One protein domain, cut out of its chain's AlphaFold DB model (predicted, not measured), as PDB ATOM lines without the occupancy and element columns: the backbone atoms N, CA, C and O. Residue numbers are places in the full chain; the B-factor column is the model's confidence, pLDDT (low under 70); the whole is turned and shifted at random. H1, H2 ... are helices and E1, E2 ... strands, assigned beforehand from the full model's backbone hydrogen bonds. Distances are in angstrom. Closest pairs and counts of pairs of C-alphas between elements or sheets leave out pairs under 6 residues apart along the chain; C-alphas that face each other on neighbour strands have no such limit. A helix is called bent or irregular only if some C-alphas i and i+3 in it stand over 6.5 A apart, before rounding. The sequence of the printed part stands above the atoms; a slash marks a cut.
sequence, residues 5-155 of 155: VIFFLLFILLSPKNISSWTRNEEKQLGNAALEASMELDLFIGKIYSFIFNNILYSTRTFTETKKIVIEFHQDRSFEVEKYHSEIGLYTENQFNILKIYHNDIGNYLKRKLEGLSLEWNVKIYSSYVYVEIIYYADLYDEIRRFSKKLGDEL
ATOM      1  N   VAL A   5     -34.558  44.363   8.881       47.81
ATOM      2  CA  VAL A   5     -33.199  44.580   9.383       47.81
ATOM      3  C   VAL A   5     -32.565  45.870   8.846       47.81
ATOM      4  O   VAL A   5     -31.952  46.621   9.603       47.81
ATOM      5  N   ILE A   6     -32.784  46.186   7.564       50.00
ATOM      6  CA  ILE A   6     -32.293  47.419   6.931       50.00
ATOM      7  C   ILE A   6     -32.990  48.637   7.547       50.00
ATOM      8  O   ILE A   6     -32.340  49.644   7.806       50.00
ATOM      9  N   PHE A   7     -34.291  48.544   7.845       48.59
ATOM     10  CA  PHE A   7     -35.043  49.646   8.454       48.59
ATOM     11  C   PHE A   7     -34.554  49.969   9.875       48.59
ATOM     12  O   PHE A   7     -34.418  51.139  10.216       48.59
ATOM     13  N   PHE A   8     -34.228  48.952  10.681       52.44
ATOM     14  CA  PHE A   8     -33.729  49.138  12.048       52.44
ATOM     15  C   PHE A   8     -32.282  49.650  12.107       52.44
ATOM     16  O   PHE A   8     -31.999  50.554  12.890       52.44
ATOM     17  N   LEU A   9     -31.383  49.147  11.251       51.03
ATOM     18  CA  LEU A   9     -30.013  49.670  11.148       51.03
ATOM     19  C   LEU A   9     -30.001  51.118  10.641       51.03
ATOM     20  O   LEU A   9     -29.292  51.953  11.198       51.03
ATOM     21  N   LEU A  10     -30.851  51.443   9.658       49.88
ATOM     22  CA  LEU A  10     -31.066  52.822   9.221       49.88
ATOM     23  C   LEU A  10     -31.592  53.690  10.372       49.88
ATOM     24  O   LEU A  10     -31.085  54.782  10.560       49.88
ATOM     25  N   PHE A  11     -32.541  53.225  11.189       50.94
ATOM     26  CA  PHE A  11     -33.119  54.043  12.265       50.94
ATOM     27  C   PHE A  11     -32.126  54.375  13.398       50.94
ATOM     28  O   PHE A  11     -32.200  55.455  13.983       50.94
ATOM     29  N   ILE A  12     -31.179  53.477  13.696       51.97
ATOM     30  CA  ILE A  12     -30.140  53.689  14.722       51.97
ATOM     31  C   ILE A  12     -28.992  54.554  14.180       51.97
ATOM     32  O   ILE A  12     -28.495  55.428  14.888       51.97
ATOM     33  N   LEU A  13     -28.578  54.333  12.928       45.91
ATOM     34  CA  LEU A  13     -27.458  55.051  12.306       45.91
ATOM     35  C   LEU A  13     -27.865  56.436  11.771       45.91
ATOM     36  O   LEU A  13     -27.047  57.351  11.744       45.91
ATOM     37  N   LEU A  14     -29.131  56.615  11.383       47.91
ATOM     38  CA  LEU A  14     -29.675  57.829  10.771       47.91
ATOM     39  C   LEU A  14     -30.551  58.622  11.743       47.91
ATOM     40  O   LEU A  14     -31.690  58.969  11.428       47.91
ATOM     41  N   SER A  15     -30.010  59.006  12.903       44.94
ATOM     42  CA  SER A  15     -30.530  60.221  13.537       44.94
ATOM     43  C   SER A  15     -30.439  61.357  12.501       44.94
ATOM     44  O   SER A  15     -29.334  61.679  12.057       44.94
ATOM     45  N   PRO A  16     -31.561  61.982  12.090       46.47
ATOM     46  CA  PRO A  16     -31.626  62.839  10.898       46.47
ATOM     47  C   PRO A  16     -30.783  64.122  10.979       46.47
ATOM     48  O   PRO A  16     -30.712  64.877  10.017       46.47
ATOM     49  N   LYS A  17     -30.116  64.379  12.110       45.88
ATOM     50  CA  LYS A  17     -29.304  65.575  12.335       45.88
ATOM     51  C   LYS A  17     -27.916  65.566  11.676       45.88
ATOM     52  O   LYS A  17     -27.352  66.645  11.566       45.88
ATOM     53  N   ASN A  18     -27.384  64.424  11.216       52.31
ATOM     54  CA  ASN A  18     -25.967  64.325  10.803       52.31
ATOM     55  C   ASN A  18     -25.704  63.898   9.344       52.31
ATOM     56  O   ASN A  18     -24.547  63.830   8.948       52.31
ATOM     57  N   ILE A  19     -26.732  63.608   8.539       52.69
ATOM     58  CA  ILE A  19     -26.555  62.993   7.202       52.69
ATOM     59  C   ILE A  19     -26.226  64.035   6.124       52.69
ATOM     60  O   ILE A  19     -25.566  63.734   5.137       52.69
ATOM     61  N   SER A  20     -26.638  65.292   6.313       56.19
ATOM     62  CA  SER A  20     -26.499  66.344   5.296       56.19
ATOM     63  C   SER A  20     -25.062  66.823   5.052       56.19
ATOM     64  O   SER A  20     -24.856  67.669   4.186       56.19
ATOM     65  N   SER A  21     -24.079  66.343   5.821       60.97
ATOM     66  CA  SER A  21     -22.666  66.735   5.710       60.97
ATOM     67  C   SER A  21     -21.752  65.625   5.189       60.97
ATOM     68  O   SER A  21     -20.535  65.789   5.229       60.97
ATOM     69  N   TRP A  22     -22.303  64.488   4.758       66.44
ATOM     70  CA  TRP A  22     -21.505  63.330   4.367       66.44
ATOM     71  C   TRP A  22     -21.056  63.406   2.910       66.44
ATOM     72  O   TRP A  22     -21.781  63.834   2.012       66.44
ATOM     73  N   THR A  23     -19.833  62.958   2.668       73.19
ATOM     74  CA  THR A  23     -19.293  62.736   1.333       73.19
ATOM     75  C   THR A  23     -19.856  61.442   0.741       73.19
ATOM     76  O   THR A  23     -20.155  60.480   1.447       73.19
ATOM     77  N   ARG A  24     -19.911  61.354  -0.595       72.62
ATOM     78  CA  ARG A  24     -20.356  60.141  -1.314       72.62
ATOM     79  C   ARG A  24     -19.568  58.875  -0.923       72.62
ATOM     80  O   ARG A  24     -20.091  57.767  -1.019       72.62
ATOM     81  N   ASN A  25     -18.308  59.015  -0.500       74.69
ATOM     82  CA  ASN A  25     -17.510  57.885  -0.014       74.69
ATOM     83  C   ASN A  25     -17.958  57.410   1.376       74.69
ATOM     84  O   ASN A  25     -18.016  56.201   1.592       74.69
ATOM     85  N   GLU A  26     -18.306  58.322   2.285       70.06
ATOM     86  CA  GLU A  26     -18.823  57.992   3.621       70.06
ATOM     87  C   GLU A  26     -20.202  57.323   3.529       70.06
ATOM     88  O   GLU A  26     -20.438  56.305   4.180       70.06
ATOM     89  N   GLU A  27     -21.071  57.799   2.631       71.38
ATOM     90  CA  GLU A  27     -22.356  57.146   2.332       71.38
ATOM     91  C   GLU A  27     -22.167  55.700   1.850       71.38
ATOM     92  O   GLU A  27     -22.856  54.785   2.305       71.38
ATOM     93  N   LYS A  28     -21.204  55.469   0.948       73.25
ATOM     94  CA  LYS A  28     -20.913  54.131   0.417       73.25
ATOM     95  C   LYS A  28     -20.332  53.202   1.486       73.25
ATOM     96  O   LYS A  28     -20.712  52.035   1.538       73.25
ATOM     97  N   GLN A  29     -19.425  53.698   2.327       67.12
ATOM     98  CA  GLN A  29     -18.847  52.915   3.425       67.12
ATOM     99  C   GLN A  29     -19.906  52.521   4.457       67.12
ATOM    100  O   GLN A  29     -19.952  51.358   4.854       67.12
ATOM    101  N   LEU A  30     -20.809  53.435   4.821       67.06
ATOM    102  CA  LEU A  30     -21.941  53.121   5.692       67.06
ATOM    103  C   LEU A  30     -22.888  52.107   5.050       67.06
ATOM    104  O   LEU A  30     -23.318  51.176   5.722       67.06
ATOM    105  N   GLY A  31     -23.197  52.263   3.761       68.44
ATOM    106  CA  GLY A  31     -24.031  51.311   3.028       68.44
ATOM    107  C   GLY A  31     -23.464  49.889   3.070       68.44
ATOM    108  O   GLY A  31     -24.205  48.943   3.331       68.44
ATOM    109  N   ASN A  32     -22.149  49.746   2.887       69.44
ATOM    110  CA  ASN A  32     -21.469  48.455   2.995       69.44
ATOM    111  C   ASN A  32     -21.499  47.905   4.430       69.44
ATOM    112  O   ASN A  32     -21.879  46.756   4.624       69.44
ATOM    113  N   ALA A  33     -21.178  48.726   5.433       62.84
ATOM    114  CA  ALA A  33     -21.197  48.308   6.836       62.84
ATOM    115  C   ALA A  33     -22.604  47.895   7.307       62.84
ATOM    116  O   ALA A  33     -22.767  46.915   8.031       62.84
ATOM    117  N   ALA A  34     -23.645  48.605   6.863       63.53
ATOM    118  CA  ALA A  34     -25.032  48.253   7.150       63.53
ATOM    119  C   ALA A  34     -25.439  46.930   6.482       63.53
ATOM    120  O   ALA A  34     -26.181  46.145   7.072       63.53
ATOM    121  N   LEU A  35     -24.945  46.663   5.268       68.06
ATOM    122  CA  LEU A  35     -25.165  45.390   4.584       68.06
ATOM    123  C   LEU A  35     -24.497  44.233   5.339       68.06
ATOM    124  O   LEU A  35     -25.145  43.219   5.581       68.06
ATOM    125  N   GLU A  36     -23.238  44.399   5.744       67.88
ATOM    126  CA  GLU A  36     -22.492  43.404   6.524       67.88
ATOM    127  C   GLU A  36     -23.194  43.101   7.852       67.88
ATOM    128  O   GLU A  36     -23.487  41.942   8.142       67.88
ATOM    129  N   ALA A  37     -23.586  44.135   8.603       66.88
ATOM    130  CA  ALA A  37     -24.341  43.975   9.845       66.88
ATOM    131  C   ALA A  37     -25.693  43.271   9.622       66.88
ATOM    132  O   ALA A  37     -26.110  42.444  10.435       66.88
ATOM    133  N   SER A  38     -26.374  43.557   8.506       69.06
ATOM    134  CA  SER A  38     -27.611  42.862   8.141       69.06
ATOM    135  C   SER A  38     -27.367  41.380   7.864       69.06
ATOM    136  O   SER A  38     -28.143  40.545   8.325       69.06
ATOM    137  N   MET A  39     -26.306  41.043   7.128       73.44
ATOM    138  CA  MET A  39     -25.946  39.656   6.829       73.44
ATOM    139  C   MET A  39     -25.572  38.887   8.099       73.44
ATOM    140  O   MET A  39     -25.983  37.738   8.261       73.44
ATOM    141  N   GLU A  40     -24.838  39.515   9.018       74.44
ATOM    142  CA  GLU A  40     -24.510  38.915  10.312       74.44
ATOM    143  C   GLU A  40     -25.752  38.663  11.170       74.44
ATOM    144  O   GLU A  40     -25.848  37.610  11.807       74.44
ATOM    145  N   LEU A  41     -26.719  39.586  11.169       78.12
ATOM    146  CA  LEU A  41     -27.979  39.400  11.885       78.12
ATOM    147  C   LEU A  41     -28.807  38.258  11.287       78.12
ATOM    148  O   LEU A  41     -29.314  37.415  12.029       78.12
ATOM    149  N   ASP A  42     -28.913  38.199   9.959       77.75
ATOM    150  CA  ASP A  42     -29.624  37.126   9.261       77.75
ATOM    151  C   ASP A  42     -28.977  35.759   9.547       77.75
ATOM    152  O   ASP A  42     -29.678  34.786   9.835       77.75
ATOM    153  N   LEU A  43     -27.642  35.686   9.553       80.56
ATOM    154  CA  LEU A  43     -26.891  34.490   9.950       80.56
ATOM    155  C   LEU A  43     -27.166  34.096  11.406       80.56
ATOM    156  O   LEU A  43     -27.382  32.916  11.690       80.56
ATOM    157  N   PHE A  44     -27.175  35.059  12.328       82.25
ATOM    158  CA  PHE A  44     -27.454  34.816  13.745       82.25
ATOM    159  C   PHE A  44     -28.870  34.270  13.969       82.25
ATOM    160  O   PHE A  44     -29.043  33.222  14.597       82.25
ATOM    161  N   ILE A  45     -29.883  34.921  13.393       84.00
ATOM    162  CA  ILE A  45     -31.276  34.459  13.461       84.00
ATOM    163  C   ILE A  45     -31.409  33.082  12.798       84.00
ATOM    164  O   ILE A  45     -32.088  32.205  13.334       84.00
ATOM    165  N   GLY A  46     -30.722  32.862  11.674       82.69
ATOM    166  CA  GLY A  46     -30.667  31.575  10.986       82.69
ATOM    167  C   GLY A  46     -30.134  30.452  11.875       82.69
ATOM    168  O   GLY A  46     -30.731  29.379  11.923       82.69
ATOM    169  N   LYS A  47     -29.071  30.704  12.647       83.44
ATOM    170  CA  LYS A  47     -28.532  29.736  13.614       83.44
ATOM    171  C   LYS A  47     -29.545  29.380  14.707       83.44
ATOM    172  O   LYS A  47     -29.722  28.196  14.992       83.44
ATOM    173  N   ILE A  48     -30.235  30.372  15.282       83.44
ATOM    174  CA  ILE A  48     -31.292  30.133  16.284       83.44
ATOM    175  C   ILE A  48     -32.428  29.309  15.668       83.44
ATOM    176  O   ILE A  48     -32.850  28.308  16.246       83.44
ATOM    177  N   TYR A  49     -32.890  29.689  14.474       85.44
ATOM    178  CA  TYR A  49     -33.931  28.964  13.751       85.44
ATOM    179  C   TYR A  49     -33.543  27.499  13.521       85.44
ATOM    180  O   TYR A  49     -34.310  26.602  13.863       85.44
ATOM    181  N   SER A  50     -32.344  27.244  12.986       82.12
ATOM    182  CA  SER A  50     -31.853  25.886  12.740       82.12
ATOM    183  C   SER A  50     -31.756  25.075  14.026       82.12
ATOM    184  O   SER A  50     -32.119  23.901  14.028       82.12
ATOM    185  N   PHE A  51     -31.312  25.686  15.126       83.88
ATOM    186  CA  PHE A  51     -31.258  25.025  16.426       83.88
ATOM    187  C   PHE A  51     -32.650  24.593  16.906       83.88
ATOM    188  O   PHE A  51     -32.843  23.425  17.250       83.88
ATOM    189  N   ILE A  52     -33.630  25.500  16.874       82.44
ATOM    190  CA  ILE A  52     -35.018  25.204  17.262       82.44
ATOM    191  C   ILE A  52     -35.579  24.097  16.371       82.44
ATOM    192  O   ILE A  52     -36.039  23.071  16.868       82.44
ATOM    193  N   PHE A  53     -35.483  24.268  15.054       82.62
ATOM    194  CA  PHE A  53     -36.028  23.327  14.082       82.62
ATOM    195  C   PHE A  53     -35.431  21.923  14.235       82.62
ATOM    196  O   PHE A  53     -36.164  20.939  14.198       82.62
ATOM    197  N   ASN A  54     -34.120  21.814  14.467       80.62
ATOM    198  CA  ASN A  54     -33.459  20.527  14.668       80.62
ATOM    199  C   ASN A  54     -33.905  19.832  15.959       80.62
ATOM    200  O   ASN A  54     -34.085  18.617  15.948       80.62
ATOM    201  N   ASN A  55     -34.121  20.575  17.049       79.06
ATOM    202  CA  ASN A  55     -34.650  20.004  18.291       79.06
ATOM    203  C   ASN A  55     -36.087  19.494  18.106       79.06
ATOM    204  O   ASN A  55     -36.402  18.380  18.527       79.06
ATOM    205  N   ILE A  56     -36.931  20.251  17.399       78.25
ATOM    206  CA  ILE A  56     -38.297  19.828  17.061       78.25
ATOM    207  C   ILE A  56     -38.264  18.569  16.180       78.25
ATOM    208  O   ILE A  56     -38.904  17.564  16.500       78.25
ATOM    209  N   LEU A  57     -37.456  18.573  15.115       77.06
ATOM    210  CA  LEU A  57     -37.285  17.431  14.212       77.06
ATOM    211  C   LEU A  57     -36.736  16.191  14.936       77.06
ATOM    212  O   LEU A  57     -37.094  15.058  14.618       77.06
ATOM    213  N   TYR A  58     -35.847  16.383  15.906       75.50
ATOM    214  CA  TYR A  58     -35.337  15.290  16.720       75.50
ATOM    215  C   TYR A  58     -36.434  14.711  17.620       75.50
ATOM    216  O   TYR A  58     -36.601  13.491  17.672       75.50
ATOM    217  N   SER A  59     -37.221  15.568  18.278       71.62
ATOM    218  CA  SER A  59     -38.319  15.136  19.150       71.62
ATOM    219  C   SER A  59     -39.375  14.317  18.393       71.62
ATOM    220  O   SER A  59     -39.757  13.238  18.840       71.62
ATOM    221  N   THR A  60     -39.735  14.742  17.178       70.31
ATOM    222  CA  THR A  60     -40.659  14.017  16.289       70.31
ATOM    223  C   THR A  60     -40.097  12.682  15.813       70.31
ATOM    224  O   THR A  60     -40.781  11.667  15.910       70.31
ATOM    225  N   ARG A  61     -38.834  12.638  15.363       68.25
ATOM    226  CA  ARG A  61     -38.178  11.385  14.931       68.25
ATOM    227  C   ARG A  61     -38.053  10.353  16.043       68.25
ATOM    228  O   ARG A  61     -38.074   9.156  15.776       68.25
ATOM    229  N   THR A  62     -37.869  10.817  17.272       66.94
ATOM    230  CA  THR A  62     -37.715   9.953  18.447       66.94
ATOM    231  C   THR A  62     -39.040   9.657  19.144       66.94
ATOM    232  O   THR A  62     -39.036   8.928  20.131       66.94
ATOM    233  N   PHE A  63     -40.160  10.200  18.647       65.88
ATOM    234  CA  PHE A  63     -41.477  10.130  19.290       65.88
ATOM    235  C   PHE A  63     -41.434  10.552  20.767       65.88
ATOM    236  O   PHE A  63     -42.164  10.024  21.603       65.88
ATOM    237  N   THR A  64     -40.548  11.492  21.104       63.38
ATOM    238  CA  THR A  64     -40.428  12.017  22.461       63.38
ATOM    239  C   THR A  64     -41.202  13.318  22.582       63.38
ATOM    240  O   THR A  64     -41.038  14.239  21.783       63.38
ATOM    241  N   GLU A  65     -42.017  13.432  23.629       63.81
ATOM    242  CA  GLU A  65     -42.688  14.684  23.966       63.81
ATOM    243  C   GLU A  65     -41.685  15.662  24.583       63.81
ATOM    244  O   GLU A  65     -41.566  15.811  25.797       63.81
ATOM    245  N   THR A  66     -40.920  16.338  23.733       64.62
ATOM    246  CA  THR A  66     -40.252  17.577  24.127       64.62
ATOM    247  C   THR A  66     -41.101  18.711  23.577       64.62
ATOM    248  O   THR A  66     -41.346  18.766  22.382       64.62
ATOM    249  N   LYS A  67     -41.618  19.567  24.458       76.25
ATOM    250  CA  LYS A  67     -42.391  20.771  24.090       76.25
ATOM    251  C   LYS A  67     -41.720  22.051  24.563       76.25
ATOM    252  O   LYS A  67     -42.249  23.131  24.356       76.25
ATOM    253  N   LYS A  68     -40.573  21.931  25.229       84.50
ATOM    254  CA  LYS A  68     -39.838  23.035  25.833       84.50
ATOM    255  C   LYS A  68     -38.363  22.911  25.473       84.50
ATOM    256  O   LYS A  68     -37.756  21.865  25.690       84.50
ATOM    257  N   ILE A  69     -37.811  23.989  24.939       84.25
ATOM    258  CA  ILE A  69     -36.386  24.195  24.696       84.25
ATOM    259  C   ILE A  69     -35.978  25.402  25.532       84.25
ATOM    260  O   ILE A  69     -36.638  26.437  25.503       84.25
ATOM    261  N   VAL A  70     -34.886  25.269  26.271       84.94
ATOM    262  CA  VAL A  70     -34.292  26.365  27.035       84.94
ATOM    263  C   VAL A  70     -32.931  26.668  26.442       84.94
ATOM    264  O   VAL A  70     -32.160  25.745  26.183       84.94
ATOM    265  N   ILE A  71     -32.664  27.948  26.206       82.31
ATOM    266  CA  ILE A  71     -31.384  28.435  25.709       82.31
ATOM    267  C   ILE A  71     -30.910  29.556  26.625       82.31
ATOM    268  O   ILE A  71     -31.594  30.570  26.785       82.31
ATOM    269  N   GLU A  72     -29.721  29.393  27.188       84.38
ATOM    270  CA  GLU A  72     -29.058  30.437  27.962       84.38
ATOM    271  C   GLU A  72     -27.919  31.066  27.169       84.38
ATOM    272  O   GLU A  72     -26.905  30.431  26.910       84.38
ATOM    273  N   PHE A  73     -28.055  32.331  26.795       81.19
ATOM    274  CA  PHE A  73     -26.999  33.088  26.130       81.19
ATOM    275  C   PHE A  73     -26.177  33.799  27.209       81.19
ATOM    276  O   PHE A  73     -26.695  34.716  27.830       81.19
ATOM    277  N   HIS A  74     -24.935  33.395  27.468       79.69
ATOM    278  CA  HIS A  74     -24.029  34.013  28.447       79.69
ATOM    279  C   HIS A  74     -23.102  35.064  27.811       79.69
ATOM    280  O   HIS A  74     -22.552  34.867  26.734       79.69
ATOM    281  N   GLN A  75     -22.865  36.189  28.474       71.81
ATOM    282  CA  GLN A  75     -22.044  37.271  27.920       71.81
ATOM    283  C   GLN A  75     -20.612  36.818  27.559       71.81
ATOM    284  O   GLN A  75     -20.092  37.236  26.529       71.81
ATOM    285  N   ASP A  76     -20.038  35.896  28.345       63.72
ATOM    286  CA  ASP A  76     -18.625  35.494  28.245       63.72
ATOM    287  C   ASP A  76     -18.405  34.013  27.860       63.72
ATOM    288  O   ASP A  76     -17.262  33.548  27.855       63.72
ATOM    289  N   ARG A  77     -19.466  33.227  27.593       54.09
ATOM    290  CA  ARG A  77     -19.382  31.776  27.298       54.09
ATOM    291  C   ARG A  77     -20.490  31.285  26.359       54.09
ATOM    292  O   ARG A  77     -21.532  31.919  26.233       54.09
ATOM    293  N   SER A  78     -20.260  30.132  25.728       51.72
ATOM    294  CA  SER A  78     -21.269  29.319  25.033       51.72
ATOM    295  C   SER A  78     -22.393  28.862  25.983       51.72
ATOM    296  O   SER A  78     -22.242  28.869  27.201       51.72
ATOM    297  N   PHE A  79     -23.546  28.519  25.407       60.38
ATOM    298  CA  PHE A  79     -24.816  28.284  26.106       60.38
ATOM    299  C   PHE A  79     -24.909  26.962  26.867       60.38
ATOM    300  O   PHE A  79     -24.293  25.968  26.491       60.38
ATOM    301  N   GLU A  80     -25.804  26.930  27.857       47.00
ATOM    302  CA  GLU A  80     -26.305  25.708  28.486       47.00
ATOM    303  C   GLU A  80     -27.751  25.443  28.031       47.00
ATOM    304  O   GLU A  80     -28.603  26.335  28.040       47.00
ATOM    305  N   VAL A  81     -28.028  24.215  27.585       52.31
ATOM    306  CA  VAL A  81     -29.379  23.727  27.278       52.31
ATOM    307  C   VAL A  81     -29.699  22.662  28.314       52.31
ATOM    308  O   VAL A  81     -28.962  21.687  28.434       52.31
ATOM    309  N   GLU A  82     -30.829  22.803  29.006       48.56
ATOM    310  CA  GLU A  82     -31.264  21.975  30.151       48.56
ATOM    311  C   GLU A  82     -31.321  20.449  29.864       48.56
ATOM    312  O   GLU A  82     -31.489  19.645  30.775       48.56
ATOM    313  N   LYS A  83     -31.165  20.023  28.599       43.50
ATOM    314  CA  LYS A  83     -31.136  18.614  28.167       43.50
ATOM    315  C   LYS A  83     -29.912  18.215  27.322       43.50
ATOM    316  O   LYS A  83     -29.718  17.028  27.072       43.50
ATOM    317  N   TYR A  84     -29.086  19.169  26.888       44.62
ATOM    318  CA  TYR A  84     -27.905  18.921  26.055       44.62
ATOM    319  C   TYR A  84     -26.756  19.826  26.507       44.62
ATOM    320  O   TYR A  84     -26.696  20.998  26.147       44.62
ATOM    321  N   HIS A  85     -25.808  19.267  27.262       43.47
ATOM    322  CA  HIS A  85     -24.520  19.910  27.525       43.47
ATOM    323  C   HIS A  85     -23.656  19.870  26.254       43.47
ATOM    324  O   HIS A  85     -22.733  19.062  26.148       43.47
ATOM    325  N   SER A  86     -23.980  20.684  25.247       43.94
ATOM    326  CA  SER A  86     -23.078  20.917  24.121       43.94
ATOM    327  C   SER A  86     -22.797  22.404  23.949       43.94
ATOM    328  O   SER A  86     -23.694  23.218  23.738       43.94
ATOM    329  N   GLU A  87     -21.514  22.751  24.032       50.22
ATOM    330  CA  GLU A  87     -21.006  24.068  23.673       50.22
ATOM    331  C   GLU A  87     -21.019  24.192  22.146       50.22
ATOM    332  O   GLU A  87     -20.069  23.827  21.454       50.22
ATOM    333  N   ILE A  88     -22.123  24.665  21.584       55.44
ATOM    334  CA  ILE A  88     -22.172  25.066  20.177       55.44
ATOM    335  C   ILE A  88     -22.027  26.606  20.137       55.44
ATOM    336  O   ILE A  88     -22.370  27.309  21.078       55.44
ATOM    337  N   GLY A  89     -21.431  27.181  19.093       59.09
ATOM    338  CA  GLY A  89     -21.244  28.637  18.977       59.09
ATOM    339  C   GLY A  89     -22.406  29.305  18.237       59.09
ATOM    340  O   GLY A  89     -22.367  29.417  17.006       59.09
ATOM    341  N   LEU A  90     -23.447  29.748  18.951       55.97
ATOM    342  CA  LEU A  90     -24.622  30.376  18.320       55.97
ATOM    343  C   LEU A  90     -24.428  31.877  18.057       55.97
ATOM    344  O   LEU A  90     -25.059  32.378  17.129       55.97
ATOM    345  N   TYR A  91     -23.559  32.578  18.799       60.38
ATOM    346  CA  TYR A  91     -23.425  34.039  18.715       60.38
ATOM    347  C   TYR A  91     -22.031  34.578  19.094       60.38
ATOM    348  O   TYR A  91     -21.210  33.857  19.655       60.38
ATOM    349  N   THR A  92     -21.786  35.853  18.776       66.81
ATOM    350  CA  THR A  92     -20.638  36.681  19.198       66.81
ATOM    351  C   THR A  92     -21.040  37.696  20.278       66.81
ATOM    352  O   THR A  92     -22.224  37.975  20.450       66.81
ATOM    353  N   GLU A  93     -20.086  38.326  20.972       65.06
ATOM    354  CA  GLU A  93     -20.369  39.352  22.001       65.06
ATOM    355  C   GLU A  93     -21.314  40.474  21.504       65.06
ATOM    356  O   GLU A  93     -22.266  40.855  22.185       65.06
ATOM    357  N   ASN A  94     -21.143  40.942  20.263       67.12
ATOM    358  CA  ASN A  94     -22.046  41.931  19.659       67.12
ATOM    359  C   ASN A  94     -23.473  41.389  19.475       67.12
ATOM    360  O   ASN A  94     -24.457  42.094  19.711       67.12
ATOM    361  N   GLN A  95     -23.603  40.119  19.094       71.69
ATOM    362  CA  GLN A  95     -24.891  39.454  18.906       71.69
ATOM    363  C   GLN A  95     -25.610  39.187  20.241       71.69
ATOM    364  O   GLN A  95     -26.840  39.173  20.267       71.69
ATOM    365  N   PHE A  96     -24.882  39.079  21.361       77.94
ATOM    366  CA  PHE A  96     -25.477  39.041  22.702       77.94
ATOM    367  C   PHE A  96     -26.226  40.341  23.027       77.94
ATOM    368  O   PHE A  96     -27.381  40.314  23.458       77.94
ATOM    369  N   ASN A  97     -25.603  41.491  22.753       76.81
ATOM    370  CA  ASN A  97     -26.228  42.799  22.955       76.81
ATOM    371  C   ASN A  97     -27.443  43.001  22.041       76.81
ATOM    372  O   ASN A  97     -28.478  43.499  22.490       76.81
ATOM    373  N   ILE A  98     -27.355  42.550  20.785       77.56
ATOM    374  CA  ILE A  98     -28.493  42.541  19.858       77.56
ATOM    375  C   ILE A  98     -29.632  41.694  20.420       77.56
ATOM    376  O   ILE A  98     -30.764  42.164  20.458       77.56
ATOM    377  N   LEU A  99     -29.357  40.474  20.889       82.38
ATOM    378  CA  LEU A  99     -30.382  39.622  21.484       82.38
ATOM    379  C   LEU A  99     -31.037  40.315  22.682       82.38
ATOM    380  O   LEU A  99     -32.257  40.366  22.760       82.38
ATOM    381  N   LYS A 100     -30.250  40.906  23.583       84.00
ATOM    382  CA  LYS A 100     -30.764  41.613  24.763       84.00
ATOM    383  C   LYS A 100     -31.754  42.720  24.384       84.00
ATOM    384  O   LYS A 100     -32.829  42.806  24.979       84.00
ATOM    385  N   ILE A 101     -31.427  43.522  23.372       81.19
ATOM    386  CA  ILE A 101     -32.245  44.661  22.927       81.19
ATOM    387  C   ILE A 101     -33.445  44.209  22.078       81.19
ATOM    388  O   ILE A 101     -34.559  44.678  22.293       81.19
ATOM    389  N   TYR A 102     -33.237  43.274  21.148       84.00
ATOM    390  CA  TYR A 102     -34.192  42.914  20.089       84.00
ATOM    391  C   TYR A 102     -34.842  41.536  20.267       84.00
ATOM    392  O   TYR A 102     -35.445  41.007  19.332       84.00
ATOM    393  N   HIS A 103     -34.758  40.934  21.457       88.44
ATOM    394  CA  HIS A 103     -35.294  39.594  21.719       88.44
ATOM    395  C   HIS A 103     -36.765  39.427  21.313       88.44
ATOM    396  O   HIS A 103     -37.143  38.355  20.841       88.44
ATOM    397  N   ASN A 104     -37.596  40.462  21.474       88.44
ATOM    398  CA  ASN A 104     -39.010  40.409  21.098       88.44
ATOM    399  C   ASN A 104     -39.204  40.349  19.580       88.44
ATOM    400  O   ASN A 104     -40.002  39.547  19.097       88.44
ATOM    401  N   ASP A 105     -38.459  41.151  18.820       86.81
ATOM    402  CA  ASP A 105     -38.543  41.163  17.357       86.81
ATOM    403  C   ASP A 105     -38.039  39.848  16.761       86.81
ATOM    404  O   ASP A 105     -38.677  39.286  15.866       86.81
ATOM    405  N   ILE A 106     -36.946  39.313  17.316       86.88
ATOM    406  CA  ILE A 106     -36.415  37.989  16.972       86.88
ATOM    407  C   ILE A 106     -37.468  36.913  17.265       86.88
ATOM    408  O   ILE A 106     -37.794  36.118  16.383       86.88
ATOM    409  N   GLY A 107     -38.064  36.923  18.461       89.81
ATOM    410  CA  GLY A 107     -39.123  35.988  18.836       89.81
ATOM    411  C   GLY A 107     -40.325  36.048  17.895       89.81
ATOM    412  O   GLY A 107     -40.782  35.023  17.395       89.81
ATOM    413  N   ASN A 108     -40.807  37.249  17.573       89.25
ATOM    414  CA  ASN A 108     -41.926  37.453  16.648       89.25
ATOM    415  C   ASN A 108     -41.595  37.020  15.213       89.25
ATOM    416  O   ASN A 108     -42.454  36.501  14.495       89.25
ATOM    417  N   TYR A 109     -40.358  37.227  14.762       87.19
ATOM    418  CA  TYR A 109     -39.890  36.693  13.488       87.19
ATOM    419  C   TYR A 109     -39.921  35.159  13.477       87.19
ATOM    420  O   TYR A 109     -40.486  34.574  12.553       87.19
ATOM    421  N   LEU A 110     -39.377  34.514  14.510       87.44
ATOM    422  CA  LEU A 110     -39.321  33.054  14.606       87.44
ATOM    423  C   LEU A 110     -40.716  32.431  14.704       87.44
ATOM    424  O   LEU A 110     -40.983  31.452  14.011       87.44
ATOM    425  N   LYS A 111     -41.632  33.043  15.467       87.94
ATOM    426  CA  LYS A 111     -43.046  32.638  15.526       87.94
ATOM    427  C   LYS A 111     -43.691  32.622  14.143       87.94
ATOM    428  O   LYS A 111     -44.287  31.619  13.779       87.94
ATOM    429  N   ARG A 112     -43.503  33.685  13.349       85.44
ATOM    430  CA  ARG A 112     -44.010  33.765  11.964       85.44
ATOM    431  C   ARG A 112     -43.384  32.720  11.041       85.44
ATOM    432  O   ARG A 112     -44.034  32.175  10.158       85.44
ATOM    433  N   LYS A 113     -42.097  32.424  11.225       82.12
ATOM    434  CA  LYS A 113     -41.410  31.383  10.444       82.12
ATOM    435  C   LYS A 113     -41.859  29.966  10.802       82.12
ATOM    436  O   LYS A 113     -41.736  29.082   9.959       82.12
ATOM    437  N   LEU A 114     -42.371  29.758  12.013       80.38
ATOM    438  CA  LEU A 114     -42.759  28.461  12.571       80.38
ATOM    439  C   LEU A 114     -44.256  28.412  12.937       80.38
ATOM    440  O   LEU A 114     -44.636  27.719  13.877       80.38
ATOM    441  N   GLU A 115     -45.120  29.121  12.197       77.06
ATOM    442  CA  GLU A 115     -46.555  29.291  12.517       77.06
ATOM    443  C   GLU A 115     -47.325  27.975  12.729       77.06
ATOM    444  O   GLU A 115     -48.311  27.952  13.459       77.06
ATOM    445  N   GLY A 116     -46.861  26.860  12.159       73.44
ATOM    446  CA  GLY A 116     -47.479  25.540  12.341       73.44
ATOM    447  C   GLY A 116     -47.229  24.865  13.696       73.44
ATOM    448  O   GLY A 116     -47.789  23.801  13.930       73.44
ATOM    449  N   LEU A 117     -46.391  25.441  14.562       75.06
ATOM    450  CA  LEU A 117     -45.892  24.798  15.788       75.06
ATOM    451  C   LEU A 117     -46.331  25.503  17.080       75.06
ATOM    452  O   LEU A 117     -45.819  25.176  18.149       75.06
ATOM    453  N   SER A 118     -47.233  26.490  16.988       82.19
ATOM    454  CA  SER A 118     -47.716  27.297  18.127       82.19
ATOM    455  C   SER A 118     -46.585  27.697  19.084       82.19
ATOM    456  O   SER A 118     -46.580  27.333  20.258       82.19
ATOM    457  N   LEU A 119     -45.576  28.386  18.546       86.56
ATOM    458  CA  LEU A 119     -44.363  28.710  19.288       86.56
ATOM    459  C   LEU A 119     -44.608  29.853  20.284       86.56
ATOM    460  O   LEU A 119     -44.999  30.962  19.910       86.56
ATOM    461  N   GLU A 120     -44.296  29.614  21.548       91.44
ATOM    462  CA  GLU A 120     -44.127  30.628  22.580       91.44
ATOM    463  C   GLU A 120     -42.641  30.959  22.741       91.44
ATOM    464  O   GLU A 120     -41.765  30.108  22.601       91.44
ATOM    465  N   TRP A 121     -42.360  32.230  23.014       93.19
ATOM    466  CA  TRP A 121     -41.008  32.769  23.137       93.19
ATOM    467  C   TRP A 121     -40.982  33.657  24.373       93.19
ATOM    468  O   TRP A 121     -41.521  34.767  24.343       93.19
ATOM    469  N   ASN A 122     -40.401  33.140  25.449       93.50
ATOM    470  CA  ASN A 122     -40.397  33.747  26.772       93.50
ATOM    471  C   ASN A 122     -38.960  34.107  27.139       93.50
ATOM    472  O   ASN A 122     -38.094  33.238  27.207       93.50
ATOM    473  N   VAL A 123     -38.693  35.389  27.383       93.38
ATOM    474  CA  VAL A 123     -37.326  35.878  27.608       93.38
ATOM    475  C   VAL A 123     -37.196  36.492  28.988       93.38
ATOM    476  O   VAL A 123     -38.020  37.306  29.403       93.38
ATOM    477  N   LYS A 124     -36.127  36.119  29.690       94.25
ATOM    478  CA  LYS A 124     -35.676  36.749  30.929       94.25
ATOM    479  C   LYS A 124     -34.262  37.265  30.720       94.25
ATOM    480  O   LYS A 124     -33.381  36.530  30.284       94.25
ATOM    481  N   ILE A 125     -34.050  38.536  31.025       91.69
ATOM    482  CA  ILE A 125     -32.757  39.194  30.855       91.69
ATOM    483  C   ILE A 125     -32.110  39.346  32.224       91.69
ATOM    484  O   ILE A 125     -32.696  39.951  33.122       91.69
ATOM    485  N   TYR A 126     -30.887  38.850  32.353       89.31
ATOM    486  CA  TYR A 126     -30.032  39.038  33.515       89.31
ATOM    487  C   TYR A 126     -28.823  39.902  33.142       89.31
ATOM    488  O   TYR A 126     -28.645  40.313  31.990       89.31
ATOM    489  N   SER A 127     -28.004  40.239  34.138       84.12
ATOM    490  CA  SER A 127     -26.798  41.042  33.920       84.12
ATOM    491  C   SER A 127     -25.818  40.334  32.985       84.12
ATOM    492  O   SER A 127     -25.397  40.945  32.008       84.12
ATOM    493  N   SER A 128     -25.523  39.062  33.260       84.06
ATOM    494  CA  SER A 128     -24.504  38.263  32.569       84.06
ATOM    495  C   SER A 128     -25.057  37.256  31.562       84.06
ATOM    496  O   SER A 128     -24.273  36.607  30.878       84.06
ATOM    497  N   TYR A 129     -26.380  37.094  31.461       86.25
ATOM    498  CA  TYR A 129     -26.980  36.165  30.505       86.25
ATOM    499  C   TYR A 129     -28.413  36.545  30.113       86.25
ATOM    500  O   TYR A 129     -29.107  37.275  30.822       86.25
ATOM    501  N   VAL A 130     -28.863  36.049  28.965       88.31
ATOM    502  CA  VAL A 130     -30.248  36.113  28.494       88.31
ATOM    503  C   VAL A 130     -30.782  34.689  28.460       88.31
ATOM    504  O   VAL A 130     -30.256  33.832  27.758       88.31
ATOM    505  N   TYR A 131     -31.837  34.442  29.220       89.81
ATOM    506  CA  TYR A 131     -32.527  33.165  29.278       89.81
ATOM    507  C   TYR A 131     -33.729  33.205  28.339       89.81
ATOM    508  O   TYR A 131     -34.608  34.059  28.486       89.81
ATOM    509  N   VAL A 132     -33.776  32.282  27.385       90.06
ATOM    510  CA  VAL A 132     -34.872  32.139  26.429       90.06
ATOM    511  C   VAL A 132     -35.509  30.771  26.616       90.06
ATOM    512  O   VAL A 132     -34.894  29.738  26.360       90.06
ATOM    513  N   GLU A 133     -36.767  30.767  27.028       90.88
ATOM    514  CA  GLU A 133     -37.614  29.586  27.039       90.88
ATOM    515  C   GLU A 133     -38.517  29.601  25.809       90.88
ATOM    516  O   GLU A 133     -39.242  30.562  25.541       90.88
ATOM    517  N   ILE A 134     -38.452  28.514  25.056       88.62
ATOM    518  CA  ILE A 134     -39.202  28.298  23.830       88.62
ATOM    519  C   ILE A 134     -40.119  27.121  24.089       88.62
ATOM    520  O   ILE A 134     -39.653  25.994  24.266       88.62
ATOM    521  N   ILE A 135     -41.418  27.381  24.109       87.62
ATOM    522  CA  ILE A 135     -42.425  26.328  24.211       87.62
ATOM    523  C   ILE A 135     -43.018  26.153  22.820       87.62
ATOM    524  O   ILE A 135     -43.279  27.130  22.128       87.62
ATOM    525  N   TYR A 136     -43.187  24.921  22.371       83.62
ATOM    526  CA  TYR A 136     -43.830  24.628  21.100       83.62
ATOM    527  C   TYR A 136     -44.824  23.493  21.273       83.62
ATOM    528  O   TYR A 136     -44.624  22.564  22.060       83.62
ATOM    529  N   TYR A 137     -45.904  23.569  20.509       75.56
ATOM    530  CA  TYR A 137     -46.892  22.517  20.420       75.56
ATOM    531  C   TYR A 137     -46.955  22.032  18.981       75.56
ATOM    532  O   TYR A 137     -47.473  22.707  18.092       75.56
ATOM    533  N   ALA A 138     -46.427  20.835  18.773       66.88
ATOM    534  CA  ALA A 138     -46.598  20.109  17.536       66.88
ATOM    535  C   ALA A 138     -47.661  19.029  17.757       66.88
ATOM    536  O   ALA A 138     -47.538  18.218  18.682       66.88
ATOM    537  N   ASP A 139     -48.720  19.028  16.945       63.84
ATOM    538  CA  ASP A 139     -49.614  17.877  16.888       63.84
ATOM    539  C   ASP A 139     -48.860  16.742  16.192       63.84
ATOM    540  O   ASP A 139     -48.742  16.696  14.964       63.84
ATOM    541  N   LEU A 140     -48.305  15.844  17.011       59.91
ATOM    542  CA  LEU A 140     -47.513  14.708  16.558       59.91
ATOM    543  C   LEU A 140     -48.283  13.883  15.517       59.91
ATOM    544  O   LEU A 140     -47.670  13.331  14.611       59.91
ATOM    545  N   TYR A 141     -49.617  13.814  15.604       58.06
ATOM    546  CA  TYR A 141     -50.447  13.047  14.679       58.06
ATOM    547  C   TYR A 141     -50.505  13.696  13.289       58.06
ATOM    548  O   TYR A 141     -50.332  13.009  12.279       58.06
ATOM    549  N   ASP A 142     -50.677  15.017  13.219       61.47
ATOM    550  CA  ASP A 142     -50.666  15.763  11.955       61.47
ATOM    551  C   ASP A 142     -49.264  15.839  11.328       61.47
ATOM    552  O   ASP A 142     -49.125  15.794  10.100       61.47
ATOM    553  N   GLU A 143     -48.207  15.882  12.141       59.38
ATOM    554  CA  GLU A 143     -46.828  15.791  11.655       59.38
ATOM    555  C   GLU A 143     -46.474  14.390  11.158       59.38
ATOM    556  O   GLU A 143     -45.939  14.268  10.055       59.38
ATOM    557  N   ILE A 144     -46.835  13.333  11.896       60.97
ATOM    558  CA  ILE A 144     -46.703  11.939  11.442       60.97
ATOM    559  C   ILE A 144     -47.474  11.747  10.136       60.97
ATOM    560  O   ILE A 144     -46.947  11.147   9.202       60.97
ATOM    561  N   ARG A 145     -48.687  12.302  10.019       61.00
ATOM    562  CA  ARG A 145     -49.490  12.256   8.790       61.00
ATOM    563  C   ARG A 145     -48.837  13.010   7.628       61.00
ATOM    564  O   ARG A 145     -48.900  12.545   6.492       61.00
ATOM    565  N   ARG A 146     -48.212  14.167   7.864       61.91
ATOM    566  CA  ARG A 146     -47.451  14.900   6.832       61.91
ATOM    567  C   ARG A 146     -46.193  14.148   6.401       61.91
ATOM    568  O   ARG A 146     -45.911  14.092   5.205       61.91
ATOM    569  N   PHE A 147     -45.455  13.575   7.348       56.16
ATOM    570  CA  PHE A 147     -44.266  12.771   7.065       56.16
ATOM    571  C   PHE A 147     -44.616  11.478   6.324       56.16
ATOM    572  O   PHE A 147     -43.959  11.156   5.336       56.16
ATOM    573  N   SER A 148     -45.673  10.774   6.735       58.91
ATOM    574  CA  SER A 148     -46.122   9.549   6.067       58.91
ATOM    575  C   SER A 148     -46.604   9.815   4.644       58.91
ATOM    576  O   SER A 148     -46.311   9.032   3.746       58.91
ATOM    577  N   LYS A 149     -47.271  10.951   4.409       58.19
ATOM    578  CA  LYS A 149     -47.702  11.350   3.067       58.19
ATOM    579  C   LYS A 149     -46.516  11.620   2.133       58.19
ATOM    580  O   LYS A 149     -46.528  11.137   1.012       58.19
ATOM    581  N   LYS A 150     -45.465  12.298   2.616       55.72
ATOM    582  CA  LYS A 150     -44.225  12.499   1.843       55.72
ATOM    583  C   LYS A 150     -43.527  11.188   1.471       55.72
ATOM    584  O   LYS A 150     -43.048  11.073   0.355       55.72
ATOM    585  N   LEU A 151     -43.498  10.206   2.374       50.56
ATOM    586  CA  LEU A 151     -42.925   8.885   2.085       50.56
ATOM    587  C   LEU A 151     -43.743   8.097   1.051       50.56
ATOM    588  O   LEU A 151     -43.170   7.329   0.290       50.56
ATOM    589  N   GLY A 152     -45.066   8.281   1.022       50.00
ATOM    590  CA  GLY A 152     -45.940   7.665   0.019       50.00
ATOM    591  C   GLY A 152     -45.851   8.302  -1.370       50.00
ATOM    592  O   GLY A 152     -46.144   7.626  -2.344       50.00
ATOM    593  N   ASP A 153     -45.442   9.571  -1.463       47.91
ATOM    594  CA  ASP A 153     -45.243  10.278  -2.737       47.91
ATOM    595  C   ASP A 153     -43.834  10.032  -3.339       47.91
ATOM    596  O   ASP A 153     -43.597  10.340  -4.506       47.91
ATOM    597  N   GLU A 154     -42.893   9.495  -2.549       45.88
ATOM    598  CA  GLU A 154     -41.512   9.164  -2.952       45.88
ATOM    599  C   GLU A 154     -41.297   7.662  -3.273       45.88
ATOM    600  O   GLU A 154     -40.182   7.276  -3.637       45.88
ATOM    601  N   LEU A 155     -42.339   6.827  -3.161       40.84
ATOM    602  CA  LEU A 155     -42.356   5.388  -3.490       40.84
ATOM    603  C   LEU A 155     -43.197   5.107  -4.742       40.84
ATOM    604  O   LEU A 155     -42.781   4.220  -5.521       40.84
TER     605      LEU A 155
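This is residues 5 to 155 of the 155 residues of an uncharacterized protein of Rhizophagus clarus (UniProt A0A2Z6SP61). A four-stranded antiparallel sheet has one face covered by the later part of a long helix, H2, and by the bent helix H3, while its other face is bare. H2 runs far past the sheet; beyond the sheet H1 packs on it, and H4 stands off near H2's other end, residues 148 to 155 sticking out. The printed part has 151 residues with four named helices and four named strands, in the order H1 H2 E1 E2 H3 E3 E4 H4; the sheet's order is E2 E1 E4 E3, and the class is mixed, helices and strands. These make two layers, H2, H3a and H3b on one face of the sheet. The whole is loose, with a radius of gyration of the C-alphas of 19.4 A, and only just flat, spanning 62 by 40 by 22 A.

Inner strands E1, residues 68 to 74, and E4, residues 129 to 135, are antiparallel neighbours, with N 71 and O 132 2.9 A apart, within hydrogen-bond range. Edge strand E3, residues 120 to 125, forms a hairpin with E4, N 122 and O 133 being 2.8 A apart. Edge strand E2, residues 77 to 80, forms a hairpin with E1, N 72 and O 80 being 3.4 A apart. H3, residues 93 to 113, is one helix by its hydrogen bonds but bent, C-alphas 101 and 104 being 8.2 A apart; its arms H3a, residues 93 to 101, and H3b, residues 104 to 113, are about perpendicular at 89 degrees. H3a has a height over the sheet of 9.6 A; its closest C-alphas to E4 are Lys 100 and Val 130, 6.7 A. H3b, on the same face, runs along E3 at 20 degrees on the local plane; the closest C-alphas are Gly 107 and Trp 121, 5.7 A. H2, residues 24 to 61, is on the sheet, its closest C-alphas to E1 being Ile 52 and Ile 69, 7.6 A. H1, residues 5 to 13, touches H2's residues 34 to 41 alone, opposite ways at a steep tilt of 46 degrees, the closest C-alphas being Val 5 and Ser 38, 6.0 A. H4, residues 140 to 153, is close to but not clearly touching H2, with C-alphas Thr 60 and Leu 140 closest at 6.9 A. In H1, H2, H3a, H3b and H4 every O i to N i+4 pair is within hydrogen-bond range.

E1 and E4 each measure 19.4 A, E3 16.5 A and E2 9.3 A. H2 measures 54.4 A, from C-alpha 24 at (-20.356, 60.141, -1.314). H1 measures 12.3 A, H3a 13.0 A and H3b 14.2 A. H4 measures 19.9 A, ending at C-alpha 153, (-45.243, 10.278, -2.737).

The two C-alphas farthest apart, those of Ser 21 and Leu 155, are 65.1 A apart. The printed part has no cut; the link from E2 to H3, 12 residues, is long. The mean pLDDT of the printed part is 70.3, with 71 residues under 70, among them residues 5 to 22 and 138 to 155.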